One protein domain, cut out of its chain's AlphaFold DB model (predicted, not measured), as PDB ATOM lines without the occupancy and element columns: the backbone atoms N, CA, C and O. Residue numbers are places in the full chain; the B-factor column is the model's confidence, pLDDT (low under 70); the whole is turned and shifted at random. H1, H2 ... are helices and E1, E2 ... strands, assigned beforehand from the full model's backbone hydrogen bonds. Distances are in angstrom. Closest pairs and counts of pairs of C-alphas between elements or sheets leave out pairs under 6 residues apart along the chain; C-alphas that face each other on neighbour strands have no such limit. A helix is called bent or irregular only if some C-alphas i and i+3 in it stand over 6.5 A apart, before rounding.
ATOM      1  N   THR A  44      48.395  39.694 -14.504       58.84
ATOM      2  CA  THR A  44      49.138  40.943 -14.249       58.84
ATOM      3  C   THR A  44      48.387  42.164 -14.782       58.84
ATOM      4  O   THR A  44      48.296  43.156 -14.071       58.84
ATOM      5  N   ARG A  45      47.690  42.056 -15.924       63.56
ATOM      6  CA  ARG A  45      46.781  43.113 -16.420       63.56
ATOM      7  C   ARG A  45      45.610  43.388 -15.485       63.56
ATOM      8  O   ARG A  45      45.111  44.511 -15.430       63.56
ATOM      9  N   LEU A  46      45.114  42.350 -14.812       61.81
ATOM     10  CA  LEU A  46      44.068  42.507 -13.811       61.81
ATOM     11  C   LEU A  46      44.635  43.182 -12.574       61.81
ATOM     12  O   LEU A  46      44.021  44.136 -12.120       61.81
ATOM     13  N   ALA A  47      45.783  42.737 -12.056       58.53
ATOM     14  CA  ALA A  47      46.362  43.233 -10.806       58.53
ATOM     15  C   ALA A  47      46.446  44.773 -10.724       58.53
ATOM     16  O   ALA A  47      46.200  45.331  -9.653       58.53
ATOM     17  N   ASP A  48      46.657  45.455 -11.851       59.75
ATOM     18  CA  ASP A  48      46.719  46.921 -11.940       59.75
ATOM     19  C   ASP A  48      45.359  47.647 -11.771       59.75
ATOM     20  O   ASP A  48      45.328  48.865 -11.602       59.75
ATOM     21  N   LYS A  49      44.217  46.935 -11.790       56.53
ATOM     22  CA  LYS A  49      42.850  47.506 -11.877       56.53
ATOM     23  C   LYS A  49      42.007  47.517 -10.577       56.53
ATOM     24  O   LYS A  49      40.816  47.812 -10.630       56.53
ATOM     25  N   GLY A  50      42.561  47.254  -9.386       57.62
ATOM     26  CA  GLY A  50      41.810  47.389  -8.109       57.62
ATOM     27  C   GLY A  50      40.787  46.264  -7.832       57.62
ATOM     28  O   GLY A  50      40.984  45.162  -8.297       57.62
ATOM     29  N   LYS A  51      39.702  46.448  -7.054       54.78
ATOM     30  CA  LYS A  51      38.814  45.330  -6.600       54.78
ATOM     31  C   LYS A  51      38.209  44.453  -7.716       54.78
ATOM     32  O   LYS A  51      38.046  43.255  -7.492       54.78
ATOM     33  N   GLU A  52      37.922  45.018  -8.891       58.12
ATOM     34  CA  GLU A  52      37.482  44.272 -10.089       58.12
ATOM     35  C   GLU A  52      38.550  43.264 -10.564       58.12
ATOM     36  O   GLU A  52      38.234  42.238 -11.168       58.12
ATOM     37  N   SER A  53      39.819  43.494 -10.210       64.06
ATOM     38  CA  SER A  53      40.922  42.577 -10.477       64.06
ATOM     39  C   SER A  53      40.841  41.282  -9.694       64.06
ATOM     40  O   SER A  53      41.124  40.231 -10.256       64.06
ATOM     41  N   ASN A  54      40.434  41.326  -8.423       73.88
ATOM     42  CA  ASN A  54      40.368  40.130  -7.587       73.88
ATOM     43  C   ASN A  54      39.286  39.175  -8.101       73.88
ATOM     44  O   ASN A  54      39.524  37.974  -8.193       73.88
ATOM     45  N   GLU A  55      38.128  39.704  -8.500       81.81
ATOM     46  CA  GLU A  55      37.070  38.901  -9.118       81.81
ATOM     47  C   GLU A  55      37.505  38.340 -10.478       81.81
ATOM     48  O   GLU A  55      37.321  37.149 -10.739       81.81
ATOM     49  N   GLY A  56      38.163  39.153 -11.312       83.69
ATOM     50  CA  GLY A  56      38.745  38.690 -12.569       83.69
ATOM     51  C   GLY A  56      39.775  37.575 -12.365       83.69
ATOM     52  O   GLY A  56      39.709  36.544 -13.031       83.69
ATOM     53  N   ILE A  57      40.693  37.734 -11.408       83.94
ATOM     54  CA  ILE A  57      41.740  36.755 -11.092       83.94
ATOM     55  C   ILE A  57      41.120  35.439 -10.613       83.94
ATOM     56  O   ILE A  57      41.530  34.369 -11.070       83.94
ATOM     57  N   GLU A  58      40.126  35.488  -9.726       89.25
ATOM     58  CA  GLU A  58      39.437  34.283  -9.255       89.25
ATOM     59  C   GLU A  58      38.610  33.619 -10.365       89.25
ATOM     60  O   GLU A  58      38.622  32.391 -10.493       89.25
ATOM     61  N   ASN A  59      37.964  34.402 -11.235       90.75
ATOM     62  CA  ASN A  59      37.278  33.870 -12.413       90.75
ATOM     63  C   ASN A  59      38.259  33.166 -13.363       90.75
ATOM     64  O   ASN A  59      38.021  32.023 -13.758       90.75
ATOM     65  N   PHE A  60      39.402  33.790 -13.664       90.69
ATOM     66  CA  PHE A  60      40.446  33.182 -14.483       90.69
ATOM     67  C   PHE A  60      40.949  31.873 -13.870       90.69
ATOM     68  O   PHE A  60      40.994  30.850 -14.555       90.69
ATOM     69  N   LYS A  61      41.283  31.870 -12.570       92.06
ATOM     70  CA  LYS A  61      41.709  30.657 -11.853       92.06
ATOM     71  C   LYS A  61      40.670  29.549 -11.971       92.06
ATOM     72  O   LYS A  61      41.045  28.416 -12.270       92.06
ATOM     73  N   ARG A  62      39.386  29.867 -11.782       94.81
ATOM     74  CA  ARG A  62      38.280  28.913 -11.921       94.81
ATOM     75  C   ARG A  62      38.219  28.331 -13.332       94.81
ATOM     76  O   ARG A  62      38.297  27.117 -13.467       94.81
ATOM     77  N   LEU A  63      38.148  29.169 -14.367       94.88
ATOM     78  CA  LEU A  63      38.071  28.729 -15.769       94.88
ATOM     79  C   LEU A  63      39.270  27.865 -16.170       94.88
ATOM     80  O   LEU A  63      39.111  26.807 -16.779       94.88
ATOM     81  N   LYS A  64      40.468  28.301 -15.779       94.12
ATOM     82  CA  LYS A  64      41.729  27.595 -15.996       94.12
ATOM     83  C   LYS A  64      41.731  26.216 -15.328       94.12
ATOM     84  O   LYS A  64      42.104  25.230 -15.960       94.12
ATOM     85  N   ASN A  65      41.317  26.142 -14.063       94.50
ATOM     86  CA  ASN A  65      41.270  24.885 -13.320       94.50
ATOM     87  C   ASN A  65      40.220  23.938 -13.909       94.50
ATOM     88  O   ASN A  65      40.551  22.793 -14.185       94.50
ATOM     89  N   THR A  66      39.014  24.433 -14.214       95.62
ATOM     90  CA  THR A  66      37.973  23.650 -14.896       95.62
ATOM     91  C   THR A  66      38.476  23.075 -16.218       95.62
ATOM     92  O   THR A  66      38.245  21.906 -16.501       95.62
ATOM     93  N   TYR A  67      39.202  23.865 -17.012       96.06
ATOM     94  CA  TYR A  67      39.789  23.386 -18.259       96.06
ATOM     95  C   TYR A  67      40.809  22.264 -18.041       96.06
ATOM     96  O   TYR A  67      40.727  21.234 -18.703       96.06
ATOM     97  N   ILE A  68      41.737  22.409 -17.093       95.38
ATOM     98  CA  ILE A  68      42.712  21.348 -16.797       95.38
ATOM     99  C   ILE A  68      42.060  20.097 -16.224       95.38
ATOM    100  O   ILE A  68      42.482  18.993 -16.567       95.38
ATOM    101  N   ASP A  69      41.062  20.248 -15.362       95.19
ATOM    102  CA  ASP A  69      40.353  19.111 -14.788       95.19
ATOM    103  C   ASP A  69      39.583  18.350 -15.874       95.19
ATOM    104  O   ASP A  69      39.673  17.125 -15.923       95.19
ATOM    105  N   ASP A  70      38.983  19.057 -16.837       95.56
ATOM    106  CA  ASP A  70      38.421  18.450 -18.047       95.56
ATOM    107  C   ASP A  70      39.474  17.671 -18.852       95.56
ATOM    108  O   ASP A  70      39.202  16.560 -19.309       95.56
ATOM    109  N   LEU A  71      40.690  18.215 -19.022       95.94
ATOM    110  CA  LEU A  71      41.767  17.491 -19.709       95.94
ATOM    111  C   LEU A  71      42.181  16.228 -18.948       95.94
ATOM    112  O   LEU A  71      42.459  15.206 -19.575       95.94
ATOM    113  N   ARG A  72      42.246  16.294 -17.612       95.44
ATOM    114  CA  ARG A  72      42.606  15.159 -16.747       95.44
ATOM    115  C   ARG A  72      41.554  14.063 -16.777       95.44
ATOM    116  O   ARG A  72      41.916  12.894 -16.778       95.44
ATOM    117  N   GLU A  73      40.283  14.437 -16.787       95.50
ATOM    118  CA  GLU A  73      39.172  13.493 -16.844       95.50
ATOM    119  C   GLU A  73      39.125  12.767 -18.195       95.50
ATOM    120  O   GLU A  73      38.918  11.557 -18.247       95.50
ATOM    121  N   LYS A  74      39.330  13.505 -19.292       95.56
ATOM    122  CA  LYS A  74      39.063  13.011 -20.653       95.56
ATOM    123  C   LYS A  74      40.286  12.410 -21.344       95.56
ATOM    124  O   LYS A  74      40.146  11.582 -22.245       95.56
ATOM    125  N   SER A  75      41.496  12.804 -20.949       96.19
ATOM    126  CA  SER A  75      42.708  12.184 -21.481       96.19
ATOM    127  C   SER A  75      42.925  10.804 -20.852       96.19
ATOM    128  O   SER A  75      42.927  10.690 -19.628       96.19
ATOM    129  N   PRO A  76      43.256   9.759 -21.634       96.88
ATOM    130  CA  PRO A  76      43.701   8.480 -21.079       96.88
ATOM    131  C   PRO A  76      45.093   8.564 -20.428       96.88
ATOM    132  O   PRO A  76      45.602   7.569 -19.916       96.88
ATOM    133  N   CYS A  77      45.761   9.719 -20.487       96.06
ATOM    134  CA  CYS A  77      47.108   9.928 -19.968       96.06
ATOM    135  C   CYS A  77      47.183  11.163 -19.049       96.06
ATOM    136  O   CYS A  77      48.023  12.031 -19.270       96.06
ATOM    137  N   PRO A  78      46.385  11.258 -17.968       94.69
ATOM    138  CA  PRO A  78      46.324  12.468 -17.138       94.69
ATOM    139  C   PRO A  78      47.666  12.842 -16.486       94.69
ATOM    140  O   PRO A  78      47.926  14.009 -16.193       94.69
ATOM    141  N   GLY A  79      48.553  11.861 -16.286       92.19
ATOM    142  CA  GLY A  79      49.893  12.076 -15.739       92.19
ATOM    143  C   GLY A  79      50.812  12.941 -16.611       92.19
ATOM    144  O   GLY A  79      51.785  13.475 -16.082       92.19
ATOM    145  N   THR A  80      50.507  13.120 -17.902       92.50
ATOM    146  CA  THR A  80      51.343  13.876 -18.856       92.50
ATOM    147  C   THR A  80      50.979  15.359 -18.952       92.50
ATOM    148  O   THR A  80      51.643  16.119 -19.646       92.50
ATOM    149  N   LEU A  81      49.965  15.809 -18.206       90.88
ATOM    150  CA  LEU A  81      49.465  17.190 -18.244       90.88
ATOM    151  C   LEU A  81      50.305  18.194 -17.427       90.88
ATOM    152  O   LEU A  81      50.011  19.385 -17.426       90.88
ATOM    153  N   LYS A  82      51.321  17.735 -16.686       82.94
ATOM    154  CA  LYS A  82      52.037  18.547 -15.681       82.94
ATOM    155  C   LYS A  82      53.083  19.508 -16.260       82.94
ATOM    156  O   LYS A  82      53.554  20.373 -15.533       82.94
ATOM    157  N   SER A  83      53.477  19.340 -17.521       74.75
ATOM    158  CA  SER A  83      54.616  20.048 -18.127       74.75
ATOM    159  C   SER A  83      54.304  21.454 -18.637       74.75
ATOM    160  O   SER A  83      55.228  22.162 -19.020       74.75
ATOM    161  N   VAL A  84      53.035  21.865 -18.674       84.06
ATOM    162  CA  VAL A  84      52.629  23.067 -19.411       84.06
ATOM    163  C   VAL A  84      52.097  24.143 -18.483       84.06
ATOM    164  O   VAL A  84      51.098  23.950 -17.790       84.06
ATOM    165  N   ASP A  85      52.736  25.310 -18.526       86.12
ATOM    166  CA  ASP A  85      52.240  26.490 -17.835       86.12
ATOM    167  C   ASP A  85      51.080  27.140 -18.598       86.12
ATOM    168  O   ASP A  85      51.238  27.689 -19.692       86.12
ATOM    169  N   ILE A  86      49.906  27.108 -17.974       86.25
ATOM    170  CA  ILE A  86      48.690  27.767 -18.455       86.25
ATOM    171  C   ILE A  86      48.259  28.940 -17.564       86.25
ATOM    172  O   ILE A  86      47.143  29.437 -17.694       86.25
ATOM    173  N   ASN A  87      49.110  29.387 -16.636       86.06
ATOM    174  CA  ASN A  87      48.851  30.604 -15.860       86.06
ATOM    175  C   ASN A  87      49.039  31.868 -16.707       86.06
ATOM    176  O   ASN A  87      48.476  32.911 -16.388       86.06
ATOM    177  N   HIS A  88      49.807  31.753 -17.789       84.69
ATOM    178  CA  HIS A  88      50.087  32.820 -18.738       84.69
ATOM    179  C   HIS A  88      49.472  32.449 -20.082       84.69
ATOM    180  O   HIS A  88      50.061  31.677 -20.839       84.69
ATOM    181  N   ILE A  89      48.284  32.965 -20.381       88.00
ATOM    182  CA  ILE A  89      47.644  32.776 -21.685       88.00
ATOM    183  C   ILE A  89      47.549  34.103 -22.424       88.00
ATOM    184  O   ILE A  89      47.277  35.135 -21.823       88.00
ATOM    185  N   GLU A  90      47.753  34.063 -23.735       83.94
ATOM    186  CA  GLU A  90      47.654  35.241 -24.591       83.94
ATOM    187  C   GLU A  90      46.861  34.874 -25.835       83.94
ATOM    188  O   GLU A  90      47.237  33.958 -26.573       83.94
ATOM    189  N   LYS A  91      45.761  35.588 -26.080       89.81
ATOM    190  CA  LYS A  91      44.982  35.374 -27.290       89.81
ATOM    191  C   LYS A  91      45.767  35.879 -28.499       89.81
ATOM    192  O   LYS A  91      45.992  37.073 -28.663       89.81
ATOM    193  N   LEU A  92      46.156  34.943 -29.360       90.94
ATOM    194  CA  LEU A  92      46.845  35.232 -30.612       90.94
ATOM    195  C   LEU A  92      45.860  35.619 -31.716       90.94
ATOM    196  O   LEU A  92      44.699  35.194 -31.716       90.94
ATOM    197  N   SER A  93      46.357  36.354 -32.714       92.12
ATOM    198  CA  SER A  93      45.563  36.689 -33.896       92.12
ATOM    199  C   SER A  93      45.121  35.425 -34.660       92.12
ATOM    200  O   SER A  93      45.789  34.375 -34.594       92.12
ATOM    201  N   PRO A  94      44.009  35.492 -35.416       93.50
ATOM    202  CA  PRO A  94      43.562  34.389 -36.263       93.50
ATOM    203  C   PRO A  94      44.623  33.931 -37.274       93.50
ATOM    204  O   PRO A  94      44.786  32.728 -37.487       93.50
ATOM    205  N   GLU A  95      45.385  34.858 -37.859       94.94
ATOM    206  CA  GLU A  95      46.434  34.581 -38.848       94.94
ATOM    207  C   GLU A  95      47.586  33.789 -38.225       94.94
ATOM    208  O   GLU A  95      48.009  32.766 -38.772       94.94
ATOM    209  N   VAL A  96      48.053  34.216 -37.046       94.62
ATOM    210  CA  VAL A  96      49.110  33.515 -36.301       94.62
ATOM    211  C   VAL A  96      48.631  32.125 -35.890       94.62
ATOM    212  O   VAL A  96      49.338  31.136 -36.095       94.62
ATOM    213  N   THR A  97      47.404  32.023 -35.374       94.25
ATOM    214  CA  THR A  97      46.804  30.741 -34.976       94.25
ATOM    215  C   THR A  97      46.681  29.788 -36.169       94.25
ATOM    216  O   THR A  97      47.006  28.605 -36.056       94.25
ATOM    217  N   LYS A  98      46.255  30.291 -37.335       96.06
ATOM    218  CA  LYS A  98      46.149  29.511 -38.575       96.06
ATOM    219  C   LYS A  98      47.513  28.994 -39.030       96.06
ATOM    220  O   LYS A  98      47.619  27.819 -39.382       96.06
ATOM    221  N   LYS A  99      48.554  29.833 -38.980       96.81
ATOM    222  CA  LYS A  99      49.928  29.427 -39.306       96.81
ATOM    223  C   LYS A  99      50.412  28.308 -38.377       96.81
ATOM    224  O   LYS A  99      50.799  27.251 -38.867       96.81
ATOM    225  N   ARG A 100      50.277  28.484 -37.056       96.81
ATOM    226  CA  ARG A 100      50.657  27.462 -36.062       96.81
ATOM    227  C   ARG A 100      49.877  26.156 -36.234       96.81
ATOM    228  O   ARG A 100      50.437  25.080 -36.056       96.81
ATOM    229  N   ARG A 101      48.598  26.218 -36.614       96.31
ATOM    230  CA  ARG A 101      47.795  25.019 -36.913       96.31
ATOM    231  C   ARG A 101      48.289  24.287 -38.164       96.31
ATOM    232  O   ARG A 101      48.307  23.062 -38.176       96.31
ATOM    233  N   SER A 102      48.705  25.020 -39.194       97.50
ATOM    234  CA  SER A 102      49.325  24.425 -40.384       97.50
ATOM    235  C   SER A 102      50.628  23.700 -40.024       97.50
ATOM    236  O   SER A 102      50.814  22.537 -40.372       97.50
ATOM    237  N   GLU A 103      51.485  24.350 -39.234       97.25
ATOM    238  CA  GLU A 103      52.728  23.757 -38.722       97.25
ATOM    239  C   GLU A 103      52.462  22.503 -37.878       97.25
ATOM    240  O   GLU A 103      53.135  21.490 -38.053       97.25
ATOM    241  N   PHE A 104      51.442  22.536 -37.017       97.50
ATOM    242  CA  PHE A 104      51.017  21.375 -36.235       97.50
ATOM    243  C   PHE A 104      50.638  20.198 -37.132       97.50
ATOM    244  O   PHE A 104      51.124  19.091 -36.926       97.50
ATOM    245  N   ASN A 105      49.797  20.433 -38.140       96.25
ATOM    246  CA  ASN A 105      49.341  19.378 -39.040       96.25
ATOM    247  C   ASN A 105      50.511  18.728 -39.791       96.25
ATOM    248  O   ASN A 105      50.537  17.508 -39.932       96.25
ATOM    249  N   ASN A 106      51.501  19.526 -40.205       97.56
ATOM    250  CA  ASN A 106      52.697  19.033 -40.888       97.56
ATOM    251  C   ASN A 106      53.626  18.238 -39.956       97.56
ATOM    252  O   ASN A 106      54.235  17.261 -40.382       97.56
ATOM    253  N   ASN A 107      53.708  18.627 -38.680       96.94
ATOM    254  CA  ASN A 107      54.658  18.059 -37.719       96.94
ATOM    255  C   ASN A 107      54.025  17.083 -36.717       96.94
ATOM    256  O   ASN A 107      54.726  16.557 -35.855       96.94
ATOM    257  N   ARG A 108      52.720  16.798 -36.819       97.31
ATOM    258  CA  ARG A 108      51.946  16.044 -35.816       97.31
ATOM    259  C   ARG A 108      52.615  14.735 -35.398       97.31
ATOM    260  O   ARG A 108      52.723  14.453 -34.209       97.31
ATOM    261  N   ASN A 109      53.075  13.940 -36.360       97.81
ATOM    262  CA  ASN A 109      53.696  12.644 -36.075       97.81
ATOM    263  C   ASN A 109      55.051  12.787 -35.368       97.81
ATOM    264  O   ASN A 109      55.418  11.924 -34.577       97.81
ATOM    265  N   THR A 110      55.785  13.870 -35.628       98.44
ATOM    266  CA  THR A 110      57.027  14.189 -34.915       98.44
ATOM    267  C   THR A 110      56.730  14.549 -33.463       98.44
ATOM    268  O   THR A 110      57.338  13.971 -32.569       98.44
ATOM    269  N   LEU A 111      55.732  15.405 -33.217       98.44
ATOM    270  CA  LEU A 111      55.331  15.793 -31.858       98.44
ATOM    271  C   LEU A 111      54.826  14.595 -31.041       98.44
ATOM    272  O   LEU A 111      55.120  14.481 -29.856       98.44
ATOM    273  N   ILE A 112      54.099  13.671 -31.679       98.56
ATOM    274  CA  ILE A 112      53.689  12.415 -31.039       98.56
ATOM    275  C   ILE A 112      54.918  11.602 -30.621       98.56
ATOM    276  O   ILE A 112      54.992  11.193 -29.472       98.56
ATOM    277  N   LYS A 113      55.921  11.433 -31.493       98.50
ATOM    278  CA  LYS A 113      57.160  10.715 -31.140       98.50
ATOM    279  C   LYS A 113      57.937  11.390 -30.009       98.50
ATOM    280  O   LYS A 113      58.523  10.706 -29.174       98.50
ATOM    281  N   GLU A 114      57.962  12.722 -29.978       98.00
ATOM    282  CA  GLU A 114      58.550  13.484 -28.870       98.00
ATOM    283  C   GLU A 114      57.827  13.189 -27.552       98.00
ATOM    284  O   GLU A 114      58.480  12.906 -26.546       98.00
ATOM    285  N   TRP A 115      56.491  13.201 -27.569       98.12
ATOM    286  CA  TRP A 115      55.665  12.839 -26.418       98.12
ATOM    287  C   TRP A 115      55.932  11.395 -25.970       98.12
ATOM    288  O   TRP A 115      56.174  11.154 -24.788       98.12
ATOM    289  N   GLU A 116      55.957  10.444 -26.909       98.44
ATOM    290  CA  GLU A 116      56.175   9.020 -26.623       98.44
ATOM    291  C   GLU A 116      57.536   8.786 -25.965       98.44
ATOM    292  O   GLU A 116      57.631   8.102 -24.947       98.44
ATOM    293  N   LYS A 117      58.582   9.426 -26.500       98.00
ATOM    294  CA  LYS A 117      59.937   9.382 -25.943       98.00
ATOM    295  C   LYS A 117      60.004  10.008 -24.550       98.00
ATOM    296  O   LYS A 117      60.696   9.483 -23.685       98.00
ATOM    297  N   LYS A 118      59.326  11.139 -24.333       96.12
ATOM    298  CA  LYS A 118      59.355  11.859 -23.050       96.12
ATOM    299  C   LYS A 118      58.714  11.051 -21.924       96.12
ATOM    300  O   LYS A 118      59.223  11.059 -20.806       96.12
ATOM    301  N   TYR A 119      57.593  10.400 -22.211       95.81
ATOM    302  CA  TYR A 119      56.809   9.689 -21.203       95.81
ATOM    303  C   TYR A 119      57.053   8.180 -21.177       95.81
ATOM    304  O   TYR A 119      56.418   7.503 -20.370       95.81
ATOM    305  N   ASP A 120      57.956   7.683 -22.029       96.81
ATOM    306  CA  ASP A 120      58.268   6.263 -22.227       96.81
ATOM    307  C   ASP A 120      57.000   5.418 -22.431       96.81
ATOM    308  O   ASP A 120      56.734   4.424 -21.752       96.81
ATOM    309  N   ARG A 121      56.129   5.902 -23.321       96.25
ATOM    310  CA  ARG A 121      54.793   5.345 -23.570       96.25
ATOM    311  C   ARG A 121      54.437   5.451 -25.037       96.25
ATOM    312  O   ARG A 121      54.674   6.479 -25.650       96.25
ATOM    313  N   THR A 122      53.779   4.432 -25.574       97.75
ATOM    314  CA  THR A 122      53.181   4.497 -26.914       97.75
ATOM    315  C   THR A 122      51.934   5.380 -26.910       97.75
ATOM    316  O   THR A 122      51.154   5.365 -25.953       97.75
ATOM    317  N   TRP A 123      51.724   6.128 -27.991       98.56
ATOM    318  CA  TRP A 123      50.534   6.943 -28.185       98.56
ATOM    319  C   TRP A 123      49.282   6.054 -28.221       98.56
ATOM    320  O   TRP A 123      49.210   5.140 -29.050       98.56
ATOM    321  N   PRO A 124      48.279   6.293 -27.357       98.44
ATOM    322  CA  PRO A 124      47.078   5.468 -27.317       98.44
ATOM    323  C   PRO A 124      46.333   5.441 -28.655       98.44
ATOM    324  O   PRO A 124      46.301   6.430 -29.396       98.44
ATOM    325  N   THR A 125      45.682   4.315 -28.942       98.50
ATOM    326  CA  THR A 125      44.916   4.088 -30.173       98.50
ATOM    327  C   THR A 125      43.456   3.743 -29.875       98.50
ATOM    328  O   THR A 125      43.107   3.359 -28.758       98.50
ATOM    329  N   TYR A 126      42.578   3.894 -30.870       98.19
ATOM    330  CA  TYR A 126      41.176   3.489 -30.757       98.19
ATOM    331  C   TYR A 126      41.055   1.962 -30.700       98.19
ATOM    332  O   TYR A 126      41.565   1.254 -31.571       98.19
ATOM    333  N   SER A 127      40.328   1.441 -29.708       97.25
ATOM    334  CA  SER A 127      40.089  -0.003 -29.558       97.25
ATOM    335  C   SER A 127      39.049  -0.553 -30.539       97.25
ATOM    336  O   SER A 127      39.065  -1.747 -30.841       97.25
ATOM    337  N   ASN A 128      38.160   0.311 -31.034       96.81
ATOM    338  CA  ASN A 128      37.061   0.003 -31.945       96.81
ATOM    339  C   ASN A 128      36.925   1.110 -32.996       96.81
ATOM    340  O   ASN A 128      37.365   2.239 -32.765       96.81
ATOM    341  N   ASP A 129      36.268   0.799 -34.112       97.81
ATOM    342  CA  ASP A 129      35.842   1.820 -35.066       97.81
ATOM    343  C   ASP A 129      34.854   2.786 -34.397       97.81
ATOM    344  O   ASP A 129      33.951   2.378 -33.663       97.81
ATOM    345  N   ILE A 130      35.011   4.079 -34.668       95.12
ATOM    346  CA  ILE A 130      34.083   5.117 -34.224       95.12
ATOM    347  C   ILE A 130      33.156   5.450 -35.382       95.12
ATOM    348  O   ILE A 130      33.603   5.924 -36.428       95.12
ATOM    349  N   ILE A 131      31.860   5.225 -35.179       94.44
ATOM    350  CA  ILE A 131      30.827   5.456 -36.188       94.44
ATOM    351  C   ILE A 131      30.234   6.860 -36.017       94.44
ATOM    352  O   ILE A 131      29.809   7.259 -34.930       94.44
ATOM    353  N   GLY A 132      30.245   7.639 -37.098       90.12
ATOM    354  CA  GLY A 132      29.634   8.960 -37.185       90.12
ATOM    355  C   GLY A 132      28.111   8.900 -37.324       90.12
ATOM    356  O   GLY A 132      27.521   7.845 -37.545       90.12
ATOM    357  N   LYS A 133      27.449  10.062 -37.242       87.69
ATOM    358  CA  LYS A 133      25.973  10.163 -37.284       87.69
ATOM    359  C   LYS A 133      25.338   9.590 -38.559       87.69
ATOM    360  O   LYS A 133      24.198   9.156 -38.525       87.69
ATOM    361  N   ASN A 134      26.066   9.602 -39.671       91.88
ATOM    362  CA  ASN A 134      25.628   9.085 -40.970       91.88
ATOM    363  C   ASN A 134      26.002   7.603 -41.192       91.88
ATOM    364  O   ASN A 134      25.976   7.142 -42.328       91.88
ATOM    365  N   GLY A 135      26.417   6.881 -40.147       93.62
ATOM    366  CA  GLY A 135      26.831   5.478 -40.246       93.62
ATOM    367  C   GLY A 135      28.236   5.258 -40.819       93.62
ATOM    368  O   GLY A 135      28.662   4.114 -40.939       93.62
ATOM    369  N   THR A 136      28.979   6.317 -41.158       95.94
ATOM    370  CA  THR A 136      30.351   6.187 -41.679       95.94
ATOM    371  C   THR A 136      31.374   6.038 -40.557       95.94
ATOM    372  O   THR A 136      31.215   6.616 -39.482       95.94
ATOM    373  N   ILE A 137      32.449   5.288 -40.804       96.12
ATOM    374  CA  ILE A 137      33.583   5.205 -39.878       96.12
ATOM    375  C   ILE A 137      34.332   6.541 -39.919       96.12
ATOM    376  O   ILE A 137      34.887   6.917 -40.949       96.12
ATOM    377  N   VAL A 138      34.359   7.259 -38.795       94.69
ATOM    378  CA  VAL A 138      35.096   8.527 -38.664       94.69
ATOM    379  C   VAL A 138      36.488   8.331 -38.077       94.69
ATOM    380  O   VAL A 138      37.360   9.168 -38.308       94.69
ATOM    381  N   ARG A 139      36.716   7.244 -37.335       96.56
ATOM    382  CA  ARG A 139      38.033   6.800 -36.852       96.56
ATOM    383  C   ARG A 139      38.079   5.282 -36.878       96.56
ATOM    384  O   ARG A 139      37.110   4.657 -36.458       96.56
ATOM    385  N   TYR A 140      39.171   4.706 -37.361       97.56
ATOM    386  CA  TYR A 140      39.325   3.252 -37.446       97.56
ATOM    387  C   TYR A 140      40.011   2.686 -36.201       97.56
ATOM    388  O   TYR A 140      40.843   3.344 -35.569       97.56
ATOM    389  N   LYS A 141      39.698   1.435 -35.862       97.75
ATOM    390  CA  LYS A 141      40.404   0.654 -34.848       97.75
ATOM    391  C   LYS A 141      41.904   0.638 -35.149       97.75
ATOM    392  O   LYS A 141      42.325   0.380 -36.273       97.75
ATOM    393  N   GLY A 142      42.717   0.896 -34.130       97.62
ATOM    394  CA  GLY A 142      44.172   0.995 -34.242       97.62
ATOM    395  C   GLY A 142      44.684   2.365 -34.698       97.62
ATOM    396  O   GLY A 142      45.883   2.614 -34.586       97.62
ATOM    397  N   GLN A 143      43.818   3.285 -35.139       97.69
ATOM    398  CA  GLN A 143      44.216   4.677 -35.362       97.69
ATOM    399  C   GLN A 143      44.662   5.311 -34.037       97.69
ATOM    400  O   GLN A 143      44.051   5.070 -32.998       97.69
ATOM    401  N   GLY A 144      45.698   6.151 -34.055       97.94
ATOM    402  CA  GLY A 144      46.078   6.946 -32.883       97.94
ATOM    403  C   GLY A 144      44.975   7.926 -32.473       97.94
ATOM    404  O   GLY A 144      44.328   8.520 -33.339       97.94
ATOM    405  N   LEU A 145      44.793   8.126 -31.166       98.12
ATOM    406  CA  LEU A 145      43.867   9.127 -30.630       98.12
ATOM    407  C   LEU A 145      44.214  10.544 -31.118       98.12
ATOM    408  O   LEU A 145      45.322  10.806 -31.608       98.12
ATOM    409  N   GLU A 146      43.268  11.477 -30.981       96.62
ATOM    410  CA  GLU A 146      43.495  12.871 -31.354       96.62
ATOM    411  C   GLU A 146      44.614  13.472 -30.499       96.62
ATOM    412  O   GLU A 146      44.747  13.154 -29.320       96.62
ATOM    413  N   ALA A 147      45.417  14.353 -31.092       97.19
ATOM    414  CA  ALA A 147      46.414  15.119 -30.356       97.19
ATOM    415  C   ALA A 147      45.807  16.481 -30.021       97.19
ATOM    416  O   ALA A 147      45.563  17.281 -30.924       97.19
ATOM    417  N   HIS A 148      45.529  16.701 -28.739       96.69
ATOM    418  CA  HIS A 148      44.952  17.935 -28.222       96.69
ATOM    419  C   HIS A 148      46.030  18.740 -27.494       96.69
ATOM    420  O   HIS A 148      46.770  18.182 -26.681       96.69
ATOM    421  N   HIS A 149      46.123  20.043 -27.759       96.81
ATOM    422  CA  HIS A 149      47.095  20.899 -27.077       96.81
ATOM    423  C   HIS A 149      46.694  21.174 -25.625       96.81
ATOM    424  O   HIS A 149      45.558  21.555 -25.371       96.81
ATOM    425  N   ILE A 150      47.624  21.044 -24.675       96.62
ATOM    426  CA  ILE A 150      47.359  21.299 -23.245       96.62
ATOM    427  C   ILE A 150      47.188  22.800 -22.995       96.62
ATOM    428  O   ILE A 150      46.217  23.221 -22.383       96.62
ATOM    429  N   LYS A 151      48.107  23.623 -23.507       95.88
ATOM    430  CA  LYS A 151      47.910  25.058 -23.715       95.88
ATOM    431  C   LYS A 151      47.502  25.266 -25.169       95.88
ATOM    432  O   LYS A 151      48.314  24.986 -26.056       95.88
ATOM    433  N   PRO A 152      46.291  25.765 -25.451       95.44
ATOM    434  CA  PRO A 152      45.823  25.935 -26.821       95.44
ATOM    435  C   PRO A 152      46.716  26.857 -27.651       95.44
ATOM    436  O   PRO A 152      47.173  27.893 -27.168       95.44
ATOM    437  N   LEU A 153      46.893  26.541 -28.938       95.25
ATOM    438  CA  LEU A 153      47.662  27.382 -29.869       95.25
ATOM    439  C   LEU A 153      47.128  28.817 -29.953       95.25
ATOM    440  O   LEU A 153      47.909  29.759 -30.021       95.25
ATOM    441  N   SER A 154      45.805  28.978 -29.921       94.25
ATOM    442  CA  SER A 154      45.122  30.279 -29.921       94.25
ATOM    443  C   SER A 154      45.382  31.104 -28.661       94.25
ATOM    444  O   SER A 154      45.106  32.297 -28.668       94.25
ATOM    445  N   LEU A 155      45.888  30.472 -27.600       94.31
ATOM    446  CA  LEU A 155      46.161  31.051 -26.286       94.31
ATOM    447  C   LEU A 155      47.668  31.074 -25.968       94.31
ATOM    448  O   LEU A 155      48.073  31.053 -24.805       94.31
ATOM    449  N   GLY A 156      48.509  31.076 -27.007       93.19
ATOM    450  CA  GLY A 156      49.962  31.160 -26.868       93.19
ATOM    451  C   GLY A 156      50.661  29.813 -26.684       93.19
ATOM    452  O   GLY A 156      51.854  29.791 -26.401       93.19
ATOM    453  N   GLY A 157      49.956  28.690 -26.838       95.19
ATOM    454  CA  GLY A 157      50.547  27.354 -26.822       95.19
ATOM    455  C   GLY A 157      51.547  27.111 -27.950       95.19
ATOM    456  O   GLY A 157      51.422  27.668 -29.047       95.19
ATOM    457  N   GLU A 158      52.523  26.248 -27.683       94.69
ATOM    458  CA  GLU A 158      53.553  25.837 -28.639       94.69
ATOM    459  C   GLU A 158      53.222  24.499 -29.308       94.69
ATOM    460  O   GLU A 158      52.512  23.657 -28.752       94.69
ATOM    461  N   ASN A 159      53.776  24.280 -30.500       97.19
ATOM    462  CA  ASN A 159      53.781  22.978 -31.158       97.19
ATOM    463  C   ASN A 159      54.942  22.142 -30.622       97.19
ATOM    464  O   ASN A 159      56.031  22.165 -31.183       97.19
ATOM    465  N   SER A 160      54.696  21.428 -29.529       96.62
ATOM    466  CA  SER A 160      55.690  20.604 -28.842       96.62
ATOM    467  C   SER A 160      55.054  19.295 -28.384       96.62
ATOM    468  O   SER A 160      53.888  19.301 -27.974       96.62
ATOM    469  N   GLY A 161      55.819  18.197 -28.394       96.94
ATOM    470  CA  GLY A 161      55.421  16.948 -27.743       96.94
ATOM    471  C   GLY A 161      55.074  17.124 -26.259       96.94
ATOM    472  O   GLY A 161      54.253  16.390 -25.724       96.94
ATOM    473  N   GLU A 162      55.618  18.141 -25.589       95.88
ATOM    474  CA  GLU A 162      55.293  18.451 -24.191       95.88
ATOM    475  C   GLU A 162      53.952  19.162 -24.010       95.88
ATOM    476  O   GLU A 162      53.417  19.177 -22.901       95.88
ATOM    477  N   ASN A 163      53.437  19.770 -25.081       97.38
ATOM    478  CA  ASN A 163      52.211  20.558 -25.084       97.38
ATOM    479  C   ASN A 163      51.046  19.836 -25.764       97.38
ATOM    480  O   ASN A 163      50.066  20.474 -26.138       97.38
ATOM    481  N   ILE A 164      51.125  18.517 -25.928       97.50
ATOM    482  CA  ILE A 164      50.026  17.710 -26.455       97.50
ATOM    483  C   ILE A 164      49.676  16.571 -25.507       97.50
ATOM    484  O   ILE A 164      50.509  16.065 -24.759       97.50
ATOM    485  N   THR A 165      48.421  16.151 -25.565       97.25
ATOM    486  CA  THR A 165      47.918  14.984 -24.851       97.25
ATOM    487  C   THR A 165      46.988  14.182 -25.763       97.25
ATOM    488  O   THR A 165      46.281  14.786 -26.583       97.25
ATOM    489  N   PRO A 166      46.985  12.838 -25.681       97.81
ATOM    490  CA  PRO A 166      46.000  12.039 -26.391       97.81
ATOM    491  C   PRO A 166      44.597  12.356 -25.876       97.81
ATOM    492  O   PRO A 166      44.382  12.509 -24.671       97.81
ATOM    493  N   MET A 167      43.644  12.439 -26.799       97.00
ATOM    494  CA  MET A 167      42.240  12.707 -26.515       97.00
ATOM    495  C   MET A 167      41.358  11.879 -27.444       97.00
ATOM    496  O   MET A 167      41.604  11.790 -28.650       97.00
ATOM    497  N   HIS A 168      40.315  11.266 -26.899       96.38
ATOM    498  CA  HIS A 168      39.375  10.516 -27.716       96.38
ATOM    499  C   HIS A 168      38.529  11.466 -28.585       96.38
ATOM    500  O   HIS A 168      38.177  12.569 -28.165       96.38
ATOM    501  N   TYR A 169      38.180  11.048 -29.810       93.75
ATOM    502  CA  TYR A 169      37.434  11.875 -30.772       93.75
ATOM    503  C   TYR A 169      36.171  12.510 -30.175       93.75
ATOM    504  O   TYR A 169      35.891  13.680 -30.441       93.75
ATOM    505  N   ASN A 170      35.419  11.762 -29.360       91.81
ATOM    506  CA  ASN A 170      34.167  12.234 -28.755       91.81
ATOM    507  C   ASN A 170      34.359  13.323 -27.696       91.81
ATOM    508  O   ASN A 170      33.422  14.078 -27.463       91.81
ATOM    509  N   ASP A 171      35.551  13.417 -27.114       94.81
ATOM    510  CA  ASP A 171      35.872  14.340 -26.026       94.81
ATOM    511  C   ASP A 171      36.641  15.574 -26.514       94.81
ATOM    512  O   ASP A 171      36.795  16.554 -25.787       94.81
ATOM    513  N   HIS A 172      37.096  15.546 -27.768       90.88
ATOM    514  CA  HIS A 172      37.924  16.590 -28.359       90.88
ATOM    515  C   HIS A 172      37.122  17.670 -29.107       90.88
ATOM    516  O   HIS A 172      37.430  18.845 -28.977       90.88
ATOM    517  N   ASN A 173      36.135  17.299 -29.922       85.25
ATOM    518  CA  ASN A 173      35.682  18.120 -31.057       85.25
ATOM    519  C   ASN A 173      34.704  19.281 -30.728       85.25
ATOM    520  O   ASN A 173      34.137  19.381 -29.644       85.25
ATOM    521  N   ASP A 174      34.461  20.144 -31.723       79.44
ATOM    522  CA  ASP A 174      33.634  21.363 -31.610       79.44
ATOM    523  C   ASP A 174      32.123  21.106 -31.426       79.44
ATOM    524  O   ASP A 174      31.369  22.007 -31.067       79.44
ATOM    525  N   HIS A 175      31.645  19.886 -31.679       78.19
ATOM    526  CA  HIS A 175      30.226  19.537 -31.533       78.19
ATOM    527  C   HIS A 175      29.929  18.863 -30.192       78.19
ATOM    528  O   HIS A 175      28.787  18.860 -29.741       78.19
ATOM    529  N   ARG A 176      30.945  18.236 -29.592       75.50
ATOM    530  CA  ARG A 176      30.887  17.527 -28.313       75.50
ATOM    531  C   ARG A 176      32.296  17.425 -27.736       75.50
ATOM    532  O   ARG A 176      33.221  17.039 -28.447       75.50
ATOM    533  N   GLY A 177      32.432  17.744 -26.453       87.12
ATOM    534  CA  GLY A 177      33.707  17.695 -25.744       87.12
ATOM    535  C   GLY A 177      34.283  19.074 -25.442       87.12
ATOM    536  O   GLY A 177      33.568  20.080 -25.409       87.12
ATOM    537  N   ILE A 178      35.589  19.105 -25.194       91.75
ATOM    538  CA  ILE A 178      36.296  20.264 -24.639       91.75
ATOM    539  C   ILE A 178      36.195  21.491 -25.555       91.75
ATOM    540  O   ILE A 178      36.046  22.602 -25.045       91.75
ATOM    541  N   HIS A 179      36.212  21.311 -26.882       89.81
ATOM    542  CA  HIS A 179      36.087  22.411 -27.847       89.81
ATOM    543  C   HIS A 179      34.646  22.824 -28.185       89.81
ATOM    544  O   HIS A 179      34.460  23.762 -28.959       89.81
ATOM    545  N   SER A 180      33.629  22.173 -27.614       90.69
ATOM    546  CA  SER A 180      32.235  22.546 -27.876       90.69
ATOM    547  C   SER A 180      31.903  23.977 -27.435       90.69
ATOM    548  O   SER A 180      32.610  24.573 -26.621       90.69
ATOM    549  N   ASN A 181      30.793  24.525 -27.939       88.12
ATOM    550  CA  ASN A 181      30.342  25.882 -27.601       88.12
ATOM    551  C   ASN A 181      30.140  26.111 -26.091       88.12
ATOM    552  O   ASN A 181      30.248  27.244 -25.631       88.12
ATOM    553  N   GLU A 182      29.884  25.051 -25.323       87.81
ATOM    554  CA  GLU A 182      29.734  25.101 -23.863       87.81
ATOM    555  C   GLU A 182      30.940  24.505 -23.110       87.81
ATOM    556  O   GLU A 182      30.973  24.497 -21.872       87.81
ATOM    557  N   GLY A 183      31.942  24.021 -23.850       90.94
ATOM    558  CA  GLY A 183      33.134  23.364 -23.330       90.94
ATOM    559  C   GLY A 183      34.066  24.313 -22.579       90.94
ATOM    560  O   GLY A 183      34.072  25.532 -22.782       90.94
ATOM    561  N   SER A 184      34.886  23.750 -21.692       94.94
ATOM    562  CA  SER A 184      35.812  24.519 -20.852       94.94
ATOM    563  C   SER A 184      36.838  25.320 -21.651       94.94
ATOM    564  O   SER A 184      37.148  26.450 -21.270       94.94
ATOM    565  N   TYR A 185      37.308  24.806 -22.794       94.56
ATOM    566  CA  TYR A 185      38.200  25.566 -23.670       94.56
ATOM    567  C   TYR A 185      37.528  26.829 -24.207       94.56
ATOM    568  O   TYR A 185      38.154  27.888 -24.218       94.56
ATOM    569  N   LYS A 186      36.271  26.735 -24.659       93.25
ATOM    570  CA  LYS A 186      35.546  27.879 -25.221       93.25
ATOM    571  C   LYS A 186      35.408  28.984 -24.177       93.25
ATOM    572  O   LYS A 186      35.797  30.111 -24.456       93.25
ATOM    573  N   LYS A 187      34.996  28.629 -22.957       93.75
ATOM    574  CA  LYS A 187      34.886  29.561 -21.824       93.75
ATOM    575  C   LYS A 187      36.224  30.233 -21.484       93.75
ATOM    576  O   LYS A 187      36.272  31.446 -21.311       93.75
ATOM    577  N   LEU A 188      37.320  29.469 -21.436       93.56
ATOM    578  CA  LEU A 188      38.661  30.018 -21.195       93.56
ATOM    579  C   LEU A 188      39.117  30.954 -22.327       93.56
ATOM    580  O   LEU A 188      39.724  31.993 -22.075       93.56
ATOM    581  N   LYS A 189      38.830  30.585 -23.579       91.88
ATOM    582  CA  LYS A 189      39.181  31.366 -24.769       91.88
ATOM    583  C   LYS A 189      38.402  32.679 -24.842       91.88
ATOM    584  O   LYS A 189      39.006  33.681 -25.214       91.88
ATOM    585  N   ASP A 190      37.109  32.659 -24.532       91.56
ATOM    586  CA  ASP A 190      36.251  33.849 -24.530       91.56
ATOM    587  C   ASP A 190      36.728  34.842 -23.466       91.56
ATOM    588  O   ASP A 190      36.967  36.004 -23.773       91.56
ATOM    589  N   TYR A 191      37.022  34.356 -22.257       89.94
ATOM    590  CA  TYR A 191      37.609  35.184 -21.206       89.94
ATOM    591  C   TYR A 191      38.935  35.832 -21.640       89.94
ATOM    592  O   TYR A 191      39.165  37.015 -21.421       89.94
ATOM    593  N   ALA A 192      39.818  35.081 -22.307       86.69
ATOM    594  CA  ALA A 192      41.073  35.631 -22.824       86.69
ATOM    595  C   ALA A 192      40.876  36.671 -23.944       86.69
ATOM    596  O   ALA A 192      41.773  37.469 -24.197       86.69
ATOM    597  N   GLU A 193      39.742  36.629 -24.645       85.44
ATOM    598  CA  GLU A 193      39.372  37.588 -25.686       85.44
ATOM    599  C   GLU A 193      38.826  38.885 -25.087       85.44
ATOM    600  O   GLU A 193      39.196  39.950 -25.556       85.44
ATOM    601  N   GLU A 194      38.046  38.804 -24.007       83.56
ATOM    602  CA  GLU A 194      37.549  39.968 -23.255       83.56
ATOM    603  C   GLU A 194      38.667  40.757 -22.548       83.56
ATOM    604  O   GLU A 194      38.520  41.942 -22.256       83.56
ATOM    605  N   MET A 195      39.789  40.093 -22.258       72.44
ATOM    606  CA  MET A 195      40.932  40.656 -21.531       72.44
ATOM    607  C   MET A 195      42.018  41.279 -22.432       72.44
ATOM    608  O   MET A 195      43.000  41.824 -21.906       72.44
ATOM    609  N   ASN A 196      41.885  41.150 -23.755       62.97
ATOM    610  CA  ASN A 196      42.795  41.688 -24.777       62.97
ATOM    611  C   ASN A 196      42.265  43.008 -25.341       62.97
ATOM    612  O   ASN A 196      43.112  43.900 -25.561       62.97
TER     613      ASN A 196
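AT A GLANCE: This is residues 44 to 196 of the 196 residues of the protein "HNHc domain-containing protein" of Turicibacter sanguinis (UniProt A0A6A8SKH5). A small two-strand hairpin, E2 and E3, lies near the middle, between the long helix H2 on one side and the sharply bent helix H4 on the other. H6 runs back alongside H2, the loop of residues 150 to 163 lies between that pair and the arm H4a, and the small helix H1 and the loop leading into E1 lie at opposite ends of the longest axis. The printed part has 153 residues, with six named helices and three named strands in the order H1 H2 H3 H4 E1 E2 E3 H5 H6; the class is mostly helix. The sheet, order E2 - E3, is antiparallel. The whole is compact, with a radius of gyration of the C-alphas of 16.6 A, and only just elongated, spanning 54 by 35 by 31 A.

HOW THE PARTS SIT: E2, residues 146 to 149, and E3, residues 164 to 167, form a hairpin, with N 146 and O 167 at 2.9 A and N 165 and O 148 at 2.8 A, within hydrogen-bond range. H4, residues 94 to 119, was assigned as one helix by its hydrogen bonds but is bent: C-alphas 106 and 109 are 8.1 A apart. Its arms H4a, residues 94 to 106, and H4b, residues 109 to 119, are about perpendicular at 78 degrees. The closest C-alphas of H4b and E3, Trp 115 and Ile 164, are 7.5 A apart; H4a touches no helix. H2, residues 51 to 74, touches H6, residues 184 to 194, with its residues 60 to 70 alone, at a shallow tilt of 28 degrees, opposite ways; their closest C-alphas, Tyr 67 and Ser 184, are 4.9 A apart. H2 and H3, residues 78 to 83, touch only at the corner, the closest C-alphas being Arg 72 and Pro 78 at 4.6 A. H1, residues 44 to 47, touches H2, the closest C-alphas being Leu 46 and Ser 53 at 4.6 A. H5, residues 169 to 172, is close to H2 but not clearly touching, with C-alphas 74 and 171 closest at 6.4 A. E1, residues 137 to 139, pairs with no named strand, but a short antiparallel pairing joins it to residues 130 to 131. Every O i to N i+4 pair is within hydrogen-bond range in H4a, H4b and H6; H2 has 19 of 20, H3 0 of 2 with 1 of 3 O i to N i+3 pairs, and H1 and H5 are too short for such a pair.

IN THESE COORDINATES: H2 is 35.2 A long, from C-alpha 51 at (38.814, 45.330, -6.600) to C-alpha 74 at (39.063, 13.011, -20.653). H4a measures 18.5 A, H6 15.7 A, H4b 15.5 A and H3 11.3 A. H3 is irregular, with C-alphas 80 and 83 at 7.0 A. H6 ends at C-alpha 194, (37.549, 39.968, -23.255).

THE WHOLE: The two C-alphas farthest apart, Gly 50 and Gly 135, are 54.9 A apart. The printed part has no cut; the links H4 to E1, E2 to E3 and H5 to H6 are long. The mean pLDDT of the printed part is 90.8; residues 44 to 53 and residue 196 are under 70.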